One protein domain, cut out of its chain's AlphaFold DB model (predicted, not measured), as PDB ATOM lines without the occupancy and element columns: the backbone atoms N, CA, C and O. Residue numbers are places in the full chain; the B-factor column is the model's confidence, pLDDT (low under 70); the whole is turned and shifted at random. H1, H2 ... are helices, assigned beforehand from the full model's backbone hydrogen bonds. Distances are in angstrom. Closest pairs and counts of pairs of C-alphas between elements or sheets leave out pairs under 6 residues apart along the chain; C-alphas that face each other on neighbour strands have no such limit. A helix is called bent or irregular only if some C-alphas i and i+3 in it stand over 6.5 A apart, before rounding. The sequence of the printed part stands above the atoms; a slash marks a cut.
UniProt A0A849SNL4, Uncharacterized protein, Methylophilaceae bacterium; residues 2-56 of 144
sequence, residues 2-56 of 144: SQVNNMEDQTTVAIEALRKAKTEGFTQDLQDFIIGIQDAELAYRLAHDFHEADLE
ATOM      1  N   SER A   2      42.659  -4.256  28.341       58.28
ATOM      2  CA  SER A   2      43.291  -5.572  28.559       58.28
ATOM      3  C   SER A   2      42.578  -6.767  27.909       58.28
ATOM      4  O   SER A   2      43.222  -7.783  27.697       58.28
ATOM      5  N   GLN A   3      41.284  -6.672  27.583       55.47
ATOM      6  CA  GLN A   3      40.535  -7.789  26.980       55.47
ATOM      7  C   GLN A   3      40.707  -7.880  25.456       55.47
ATOM      8  O   GLN A   3      40.838  -8.978  24.933       55.47
ATOM      9  N   VAL A   4      40.794  -6.740  24.757       56.22
ATOM     10  CA  VAL A   4      40.950  -6.695  23.287       56.22
ATOM     11  C   VAL A   4      42.289  -7.304  22.845       56.22
ATOM     12  O   VAL A   4      42.308  -8.153  21.964       56.22
ATOM     13  N   ASN A   5      43.384  -6.982  23.545       60.25
ATOM     14  CA  ASN A   5      44.714  -7.526  23.240       60.25
ATOM     15  C   ASN A   5      44.821  -9.048  23.449       60.25
ATOM     16  O   ASN A   5      45.704  -9.665  22.873       60.25
ATOM     17  N   ASN A   6      43.970  -9.644  24.292       65.81
ATOM     18  CA  ASN A   6      43.981 -11.087  24.551       65.81
ATOM     19  C   ASN A   6      43.198 -11.863  23.478       65.81
ATOM     20  O   ASN A   6      43.549 -12.988  23.146       65.81
ATOM     21  N   MET A   7      42.145 -11.260  22.921       62.75
ATOM     22  CA  MET A   7      41.314 -11.886  21.890       62.75
ATOM     23  C   MET A   7      41.991 -11.851  20.512       62.75
ATOM     24  O   MET A   7      42.035 -12.876  19.843       62.75
ATOM     25  N   GLU A   8      42.611 -10.724  20.129       66.56
ATOM     26  CA  GLU A   8      43.414 -10.635  18.891       66.56
ATOM     27  C   GLU A   8      44.583 -11.640  18.878       66.56
ATOM     28  O   GLU A   8      44.927 -12.203  17.833       66.56
ATOM     29  N   ASP A   9      45.164 -11.903  20.052       82.69
ATOM     30  CA  ASP A   9      46.218 -12.902  20.233       82.69
ATOM     31  C   ASP A   9      45.676 -14.325  20.010       82.69
ATOM     32  O   ASP A   9      46.237 -15.099  19.233       82.69
ATOM     33  N   GLN A  10      44.512 -14.655  20.584       86.56
ATOM     34  CA  GLN A  10      43.894 -15.973  20.406       86.56
ATOM     35  C   GLN A  10      43.429 -16.244  18.971       86.56
ATOM     36  O   GLN A  10      43.670 -17.342  18.461       86.56
ATOM     37  N   THR A  11      42.845 -15.260  18.280       88.69
ATOM     38  CA  THR A  11      42.477 -15.402  16.862       88.69
ATOM     39  C   THR A  11      43.710 -15.672  15.999       88.69
ATOM     40  O   THR A  11      43.692 -16.557  15.144       88.69
ATOM     41  N   THR A  12      44.819 -14.971  16.248       93.19
ATOM     42  CA  THR A  12      46.074 -15.190  15.511       93.19
ATOM     43  C   THR A  12      46.607 -16.608  15.725       93.19
ATOM     44  O   THR A  12      46.909 -17.306  14.751       93.19
ATOM     45  N   VAL A  13      46.648 -17.074  16.977       95.44
ATOM     46  CA  VAL A  13      47.066 -18.444  17.321       95.44
ATOM     47  C   VAL A  13      46.172 -19.489  16.643       95.44
ATOM     48  O   VAL A  13      46.671 -20.483  16.116       95.44
ATOM     49  N   ALA A  14      44.861 -19.259  16.581       96.44
ATOM     50  CA  ALA A  14      43.915 -20.150  15.913       96.44
ATOM     51  C   ALA A  14      44.106 -20.223  14.401       96.44
ATOM     52  O   ALA A  14      44.082 -21.309  13.819       96.44
ATOM     53  N   ILE A  15      44.374 -19.089  13.755       96.50
ATOM     54  CA  ILE A  15      44.694 -19.044  12.325       96.50
ATOM     55  C   ILE A  15      45.958 -19.857  12.026       96.50
ATOM     56  O   ILE A  15      46.012 -20.565  11.014       96.50
ATOM     57  N   GLU A  16      46.974 -19.772  12.884       96.56
ATOM     58  CA  GLU A  16      48.193 -20.570  12.754       96.56
ATOM     59  C   GLU A  16      47.943 -22.059  13.003       96.56
ATOM     60  O   GLU A  16      48.445 -22.887  12.240       96.56
ATOM     61  N   ALA A  17      47.125 -22.403  14.001       97.56
ATOM     62  CA  ALA A  17      46.735 -23.780  14.287       97.56
ATOM     63  C   ALA A  17      45.992 -24.418  13.101       97.56
ATOM     64  O   ALA A  17      46.385 -25.493  12.645       97.56
ATOM     65  N   LEU A  18      45.010 -23.717  12.519       97.94
ATOM     66  CA  LEU A  18      44.315 -24.144  11.298       97.94
ATOM     67  C   LEU A  18      45.296 -24.335  10.135       97.94
ATOM     68  O   LEU A  18      45.244 -25.341   9.430       97.94
ATOM     69  N   ARG A  19      46.232 -23.395   9.932       97.50
ATOM     70  CA  ARG A  19      47.246 -23.497   8.868       97.50
ATOM     71  C   ARG A  19      48.132 -24.728   9.051       97.50
ATOM     72  O   ARG A  19      48.395 -25.430   8.080       97.50
ATOM     73  N   LYS A  20      48.587 -24.982  10.277       97.62
ATOM     74  CA  LYS A  20      49.424 -26.133  10.627       97.62
ATOM     75  C   LYS A  20      48.674 -27.452  10.416       97.62
ATOM     76  O   LYS A  20      49.225 -28.388   9.836       97.62
ATOM     77  N   ALA A  21      47.396 -27.499  10.780       97.94
ATOM     78  CA  ALA A  21      46.541 -28.666  10.585       97.94
ATOM     79  C   ALA A  21      46.337 -29.034   9.104       97.94
ATOM     80  O   ALA A  21      46.224 -30.213   8.787       97.94
ATOM     81  N   LYS A  22      46.418 -28.080   8.161       96.62
ATOM     82  CA  LYS A  22      46.408 -28.407   6.716       96.62
ATOM     83  C   LYS A  22      47.576 -29.300   6.289       96.62
ATOM     84  O   LYS A  22      47.476 -29.993   5.282       96.62
ATOM     85  N   THR A  23      48.688 -29.264   7.023       97.00
ATOM     86  CA  THR A  23      49.861 -30.113   6.763       97.00
ATOM     87  C   THR A  23      49.952 -31.317   7.692       97.00
ATOM     88  O   THR A  23      50.461 -32.355   7.281       97.00
ATOM     89  N   GLU A  24      49.486 -31.185   8.934       97.06
ATOM     90  CA  GLU A  24      49.657 -32.207   9.978       97.06
ATOM     91  C   GLU A  24      48.408 -33.067  10.213       97.06
ATOM     92  O   GLU A  24      48.501 -34.113  10.852       97.06
ATOM     93  N   GLY A  25      47.268 -32.670   9.648       97.19
ATOM     94  CA  GLY A  25      45.975 -33.317   9.826       97.19
ATOM     95  C   GLY A  25      45.108 -32.649  10.894       97.19
ATOM     96  O   GLY A  25      45.576 -31.870  11.727       97.19
ATOM     97  N   PHE A  26      43.817 -32.970  10.842       98.06
ATOM     98  CA  PHE A  26      42.827 -32.566  11.833       98.06
ATOM     99  C   PHE A  26      43.061 -33.277  13.176       98.06
ATOM    100  O   PHE A  26      43.436 -34.451  13.216       98.06
ATOM    101  N   THR A  27      42.790 -32.582  14.282       98.19
ATOM    102  CA  THR A  27      42.776 -33.163  15.630       98.19
ATOM    103  C   THR A  27      41.565 -32.670  16.414       98.19
ATOM    104  O   THR A  27      41.086 -31.559  16.194       98.19
ATOM    105  N   GLN A  28      41.105 -33.469  17.381       98.19
ATOM    106  CA  GLN A  28      40.027 -33.041  18.277       98.19
ATOM    107  C   GLN A  28      40.435 -31.809  19.100       98.19
ATOM    108  O   GLN A  28      39.643 -30.887  19.242       98.19
ATOM    109  N   ASP A  29      41.696 -31.737  19.543       97.81
ATOM    110  CA  ASP A  29      42.224 -30.578  20.273       97.81
ATOM    111  C   ASP A  29      42.126 -29.278  19.458       97.81
ATOM    112  O   ASP A  29      41.886 -28.212  20.024       97.81
ATOM    113  N   LEU A  30      42.305 -29.345  18.131       98.31
ATOM    114  CA  LEU A  30      42.102 -28.189  17.259       98.31
ATOM    115  C   LEU A  30      40.638 -27.759  17.277       98.31
ATOM    116  O   LEU A  30      40.364 -26.575  17.445       98.31
ATOM    117  N   GLN A  31      39.706 -28.699  17.114       98.56
ATOM    118  CA  GLN A  31      38.283 -28.385  17.143       98.56
ATOM    119  C   GLN A  31      37.867 -27.776  18.482       98.56
ATOM    120  O   GLN A  31      37.247 -26.715  18.497       98.56
ATOM    121  N   ASP A  32      38.260 -28.395  19.593       98.38
ATOM    122  CA  ASP A  32      37.952 -27.908  20.937       98.38
ATOM    123  C   ASP A  32      38.535 -26.505  21.165       98.38
ATOM    124  O   ASP A  32      37.888 -25.639  21.759       98.38
ATOM    125  N   PHE A  33      39.736 -26.245  20.635       97.69
ATOM    126  CA  PHE A  33      40.354 -24.924  20.677       97.69
ATOM    127  C   PHE A  33      39.564 -23.881  19.876       97.69
ATOM    128  O   PHE A  33      39.303 -22.800  20.401       97.69
ATOM    129  N   ILE A  34      39.140 -24.194  18.645       98.25
ATOM    130  CA  ILE A  34      38.326 -23.285  17.818       98.25
ATOM    131  C   ILE A  34      36.964 -23.015  18.464       98.25
ATOM    132  O   ILE A  34      36.550 -21.859  18.549       98.25
ATOM    133  N   ILE A  35      36.297 -24.051  18.985       97.94
ATOM    134  CA  ILE A  35      35.033 -23.906  19.715       97.94
ATOM    135  C   ILE A  35      35.221 -22.964  20.904       97.94
ATOM    136  O   ILE A  35      34.398 -22.082  21.118       97.94
ATOM    137  N   GLY A  36      36.316 -23.092  21.656       96.75
ATOM    138  CA  GLY A  36      36.594 -22.232  22.809       96.75
ATOM    139  C   GLY A  36      36.705 -20.737  22.485       96.75
ATOM    140  O   GLY A  36      36.501 -19.917  23.380       96.75
ATOM    141  N   ILE A  37      36.999 -20.376  21.232       96.31
ATOM    142  CA  ILE A  37      37.133 -18.979  20.792       96.31
ATOM    143  C   ILE A  37      35.771 -18.356  20.465       96.31
ATOM    144  O   ILE A  37      35.631 -17.143  20.589       96.31
ATOM    145  N   GLN A  38      34.768 -19.174  20.120       96.31
ATOM    146  CA  GLN A  38      33.412 -18.717  19.781       96.31
ATOM    147  C   GLN A  38      33.404 -17.682  18.637       96.31
ATOM    148  O   GLN A  38      32.674 -16.696  18.673       96.31
ATOM    149  N   ASP A  39      34.239 -17.905  17.620       96.88
ATOM    150  CA  ASP A  39      34.329 -17.053  16.433       96.88
ATOM    151  C   ASP A  39      33.807 -17.798  15.200       96.88
ATOM    152  O   ASP A  39      34.280 -18.888  14.858       96.88
ATOM    153  N   ALA A  40      32.822 -17.201  14.530       97.94
ATOM    154  CA  ALA A  40      32.139 -17.813  13.398       97.94
ATOM    155  C   ALA A  40      33.023 -17.961  12.152       97.94
ATOM    156  O   ALA A  40      32.876 -18.944  11.429       97.94
ATOM    157  N   GLU A  41      33.973 -17.047  11.906       97.81
ATOM    158  CA  GLU A  41      34.914 -17.195  10.788       97.81
ATOM    159  C   GLU A  41      35.812 -18.413  11.025       97.81
ATOM    160  O   GLU A  41      36.025 -19.227  10.124       97.81
ATOM    161  N   LEU A  42      36.334 -18.565  12.244       98.25
ATOM    162  CA  LEU A  42      37.176 -19.703  12.598       98.25
ATOM    163  C   LEU A  42      36.397 -21.024  12.582       98.25
ATOM    164  O   LEU A  42      36.917 -22.014  12.060       98.25
ATOM    165  N   ALA A  43      35.162 -21.038  13.090       98.69
ATOM    166  CA  ALA A  43      34.275 -22.198  13.028       98.69
ATOM    167  C   ALA A  43      33.972 -22.598  11.575       98.69
ATOM    168  O   ALA A  43      34.144 -23.761  11.204       98.69
ATOM    169  N   TYR A  44      33.620 -21.625  10.726       98.56
ATOM    170  CA  TYR A  44      33.407 -21.840   9.297       98.56
ATOM    171  C   TYR A  44      34.662 -22.396   8.619       98.56
ATOM    172  O   TYR A  44      34.588 -23.387   7.898       98.56
ATOM    173  N   ARG A  45      35.837 -21.808   8.874       98.31
ATOM    174  CA  ARG A  45      37.100 -22.264   8.276       98.31
ATOM    175  C   ARG A  45      37.468 -23.677   8.704       98.31
ATOM    176  O   ARG A  45      37.934 -24.443   7.865       98.31
ATOM    177  N   LEU A  46      37.257 -24.028   9.973       98.69
ATOM    178  CA  LEU A  46      37.462 -25.390  10.457       98.69
ATOM    179  C   LEU A  46      36.537 -26.365   9.717       98.69
ATOM    180  O   LEU A  46      37.014 -27.358   9.172       98.69
ATOM    181  N   ALA A  47      35.241 -26.051   9.648       98.56
ATOM    182  CA  ALA A  47      34.271 -26.861   8.925       98.56
ATOM    183  C   ALA A  47      34.637 -26.995   7.444       98.56
ATOM    184  O   ALA A  47      34.668 -28.104   6.933       98.56
ATOM    185  N   HIS A  48      34.969 -25.901   6.763       98.25
ATOM    186  CA  HIS A  48      35.320 -25.888   5.345       98.25
ATOM    187  C   HIS A  48      36.582 -26.710   5.052       98.25
ATOM    188  O   HIS A  48      36.588 -27.539   4.143       98.25
ATOM    189  N   ASP A  49      37.649 -26.496   5.822       98.00
ATOM    190  CA  ASP A  49      38.965 -27.065   5.530       98.00
ATOM    191  C   ASP A  49      39.107 -28.538   5.953       98.00
ATOM    192  O   ASP A  49      39.975 -29.232   5.418       98.00
ATOM    193  N   PHE A  50      38.281 -29.023   6.890       98.25
ATOM    194  CA  PHE A  50      38.404 -30.366   7.463       98.25
ATOM    195  C   PHE A  50      37.068 -31.115   7.430       98.25
ATOM    196  O   PHE A  50      36.066 -30.670   7.992       98.25
ATOM    197  N   HIS A  51      37.049 -32.274   6.766       97.12
ATOM    198  CA  HIS A  51      35.841 -33.093   6.628       97.12
ATOM    199  C   HIS A  51      35.433 -33.751   7.954       97.12
ATOM    200  O   HIS A  51      34.257 -34.013   8.178       97.12
ATOM    201  N   GLU A  52      36.409 -33.985   8.829       97.56
ATOM    202  CA  GLU A  52      36.270 -34.616  10.139       97.56
ATOM    203  C   GLU A  52      35.652 -33.704  11.208       97.56
ATOM    204  O   GLU A  52      35.314 -34.194  12.284       97.56
ATOM    205  N   ALA A  53      35.519 -32.402  10.935       98.25
ATOM    206  CA  ALA A  53      34.956 -31.446  11.879       98.25
ATOM    207  C   ALA A  53      33.490 -31.778  12.221       98.25
ATOM    208  O   ALA A  53      32.677 -32.055  11.336       98.25
ATOM    209  N   ASP A  54      33.146 -31.695  13.504       98.31
ATOM    210  CA  ASP A  54      31.782 -31.896  13.993       98.31
ATOM    211  C   ASP A  54      30.936 -30.648  13.725       98.31
ATOM    212  O   ASP A  54      31.009 -29.644  14.439       98.31
ATOM    213  N   LEU A  55      30.134 -30.713  12.667       98.56
ATOM    214  CA  LEU A  55      29.325 -29.584  12.224       98.56
ATOM    215  C   LEU A  55      28.188 -29.249  13.194       98.56
ATOM    216  O   LEU A  55      27.812 -28.085  13.277       98.56
ATOM    217  N   GLU A  56      27.676 -30.219  13.954       98.06
ATOM    218  CA  GLU A  56      26.580 -29.979  14.902       98.06
ATOM    219  C   GLU A  56      27.044 -29.124  16.085       98.06
ATOM    220  O   GLU A  56      26.291 -28.301  16.599       98.06
TER     221      GLU A  56
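This is residues 2 to 56 of the 144 residues of an uncharacterized protein of Methylophilaceae bacterium (UniProt A0A849SNL4). Three helices form a small up-and-down bundle, with the short helices H2 and H3 packed on one side of the long helix H1, so that the three make a triangle. H1 makes the longest axis, and its first residues, 4 to 9, reach out beyond the body of the bundle, while the last printed residues, 50 to 56, turn past the end of H3 and run away from H1. The printed part has 55 residues with three named helices, H1, H2 and H3 in chain order, and no named strand; the class is all helix. The whole is compact, with a radius of gyration of the C-alphas of 11.0 A, and its C-alphas span 36 by 24 by 16 A.

The longest helix, H1, residues 4 to 24, touches H2, residues 28 to 37, with its residues 10 to 18 alone. Their closest C-alphas are those of Ala 14 and Ile 34, 6.7 A apart. The two run opposite ways at a shallow tilt of 24 degrees and form a helical hairpin. H1 touches H3, residues 40 to 49, with its residues 14 to 22 alone; the closest C-alphas, those of Leu 18 and Leu 46, are 7.0 A apart. H1 and H3 run the same way at a shallow tilt of 4 degrees. H2 and H3 also touch, with the C-alphas of Ile 34 and Ala 43 closest at 6.4 A. They run opposite ways at a shallow tilt of 22 degrees and form a second helical hairpin. The three make an up-and-down bundle, each helix running against the one before it in the chain, and their packing is mostly aligned. In H2 and H3 every O i to N i+4 pair is within hydrogen-bond range; in H1 15 of 17 are.

H1 begins at C-alpha 4, at (40.950, -6.695, 23.287), and ends at C-alpha 24, at (49.657, -32.207, 9.978), 30.1 A from first to last C-alpha. H2, residues 28 to 37, is 14.6 A long on the same measure. H3, residues 40 to 49, is 13.9 A long and ends at C-alpha 49, at (38.965, -27.065, 5.530). No helix is bent or irregular.

The two C-alphas farthest apart are those of Ser 2 and His 51, at 36.0 A. The first and last printed C-alphas, Ser 2 and Glu 56, are 32.6 A apart. The printed part has no cut. The links from H1 to H2, of 3 residues, and from H2 to H3, of 2 residues, are tight. The mean pLDDT of the printed part is 92.3, and residues 2 to 8 are under 70.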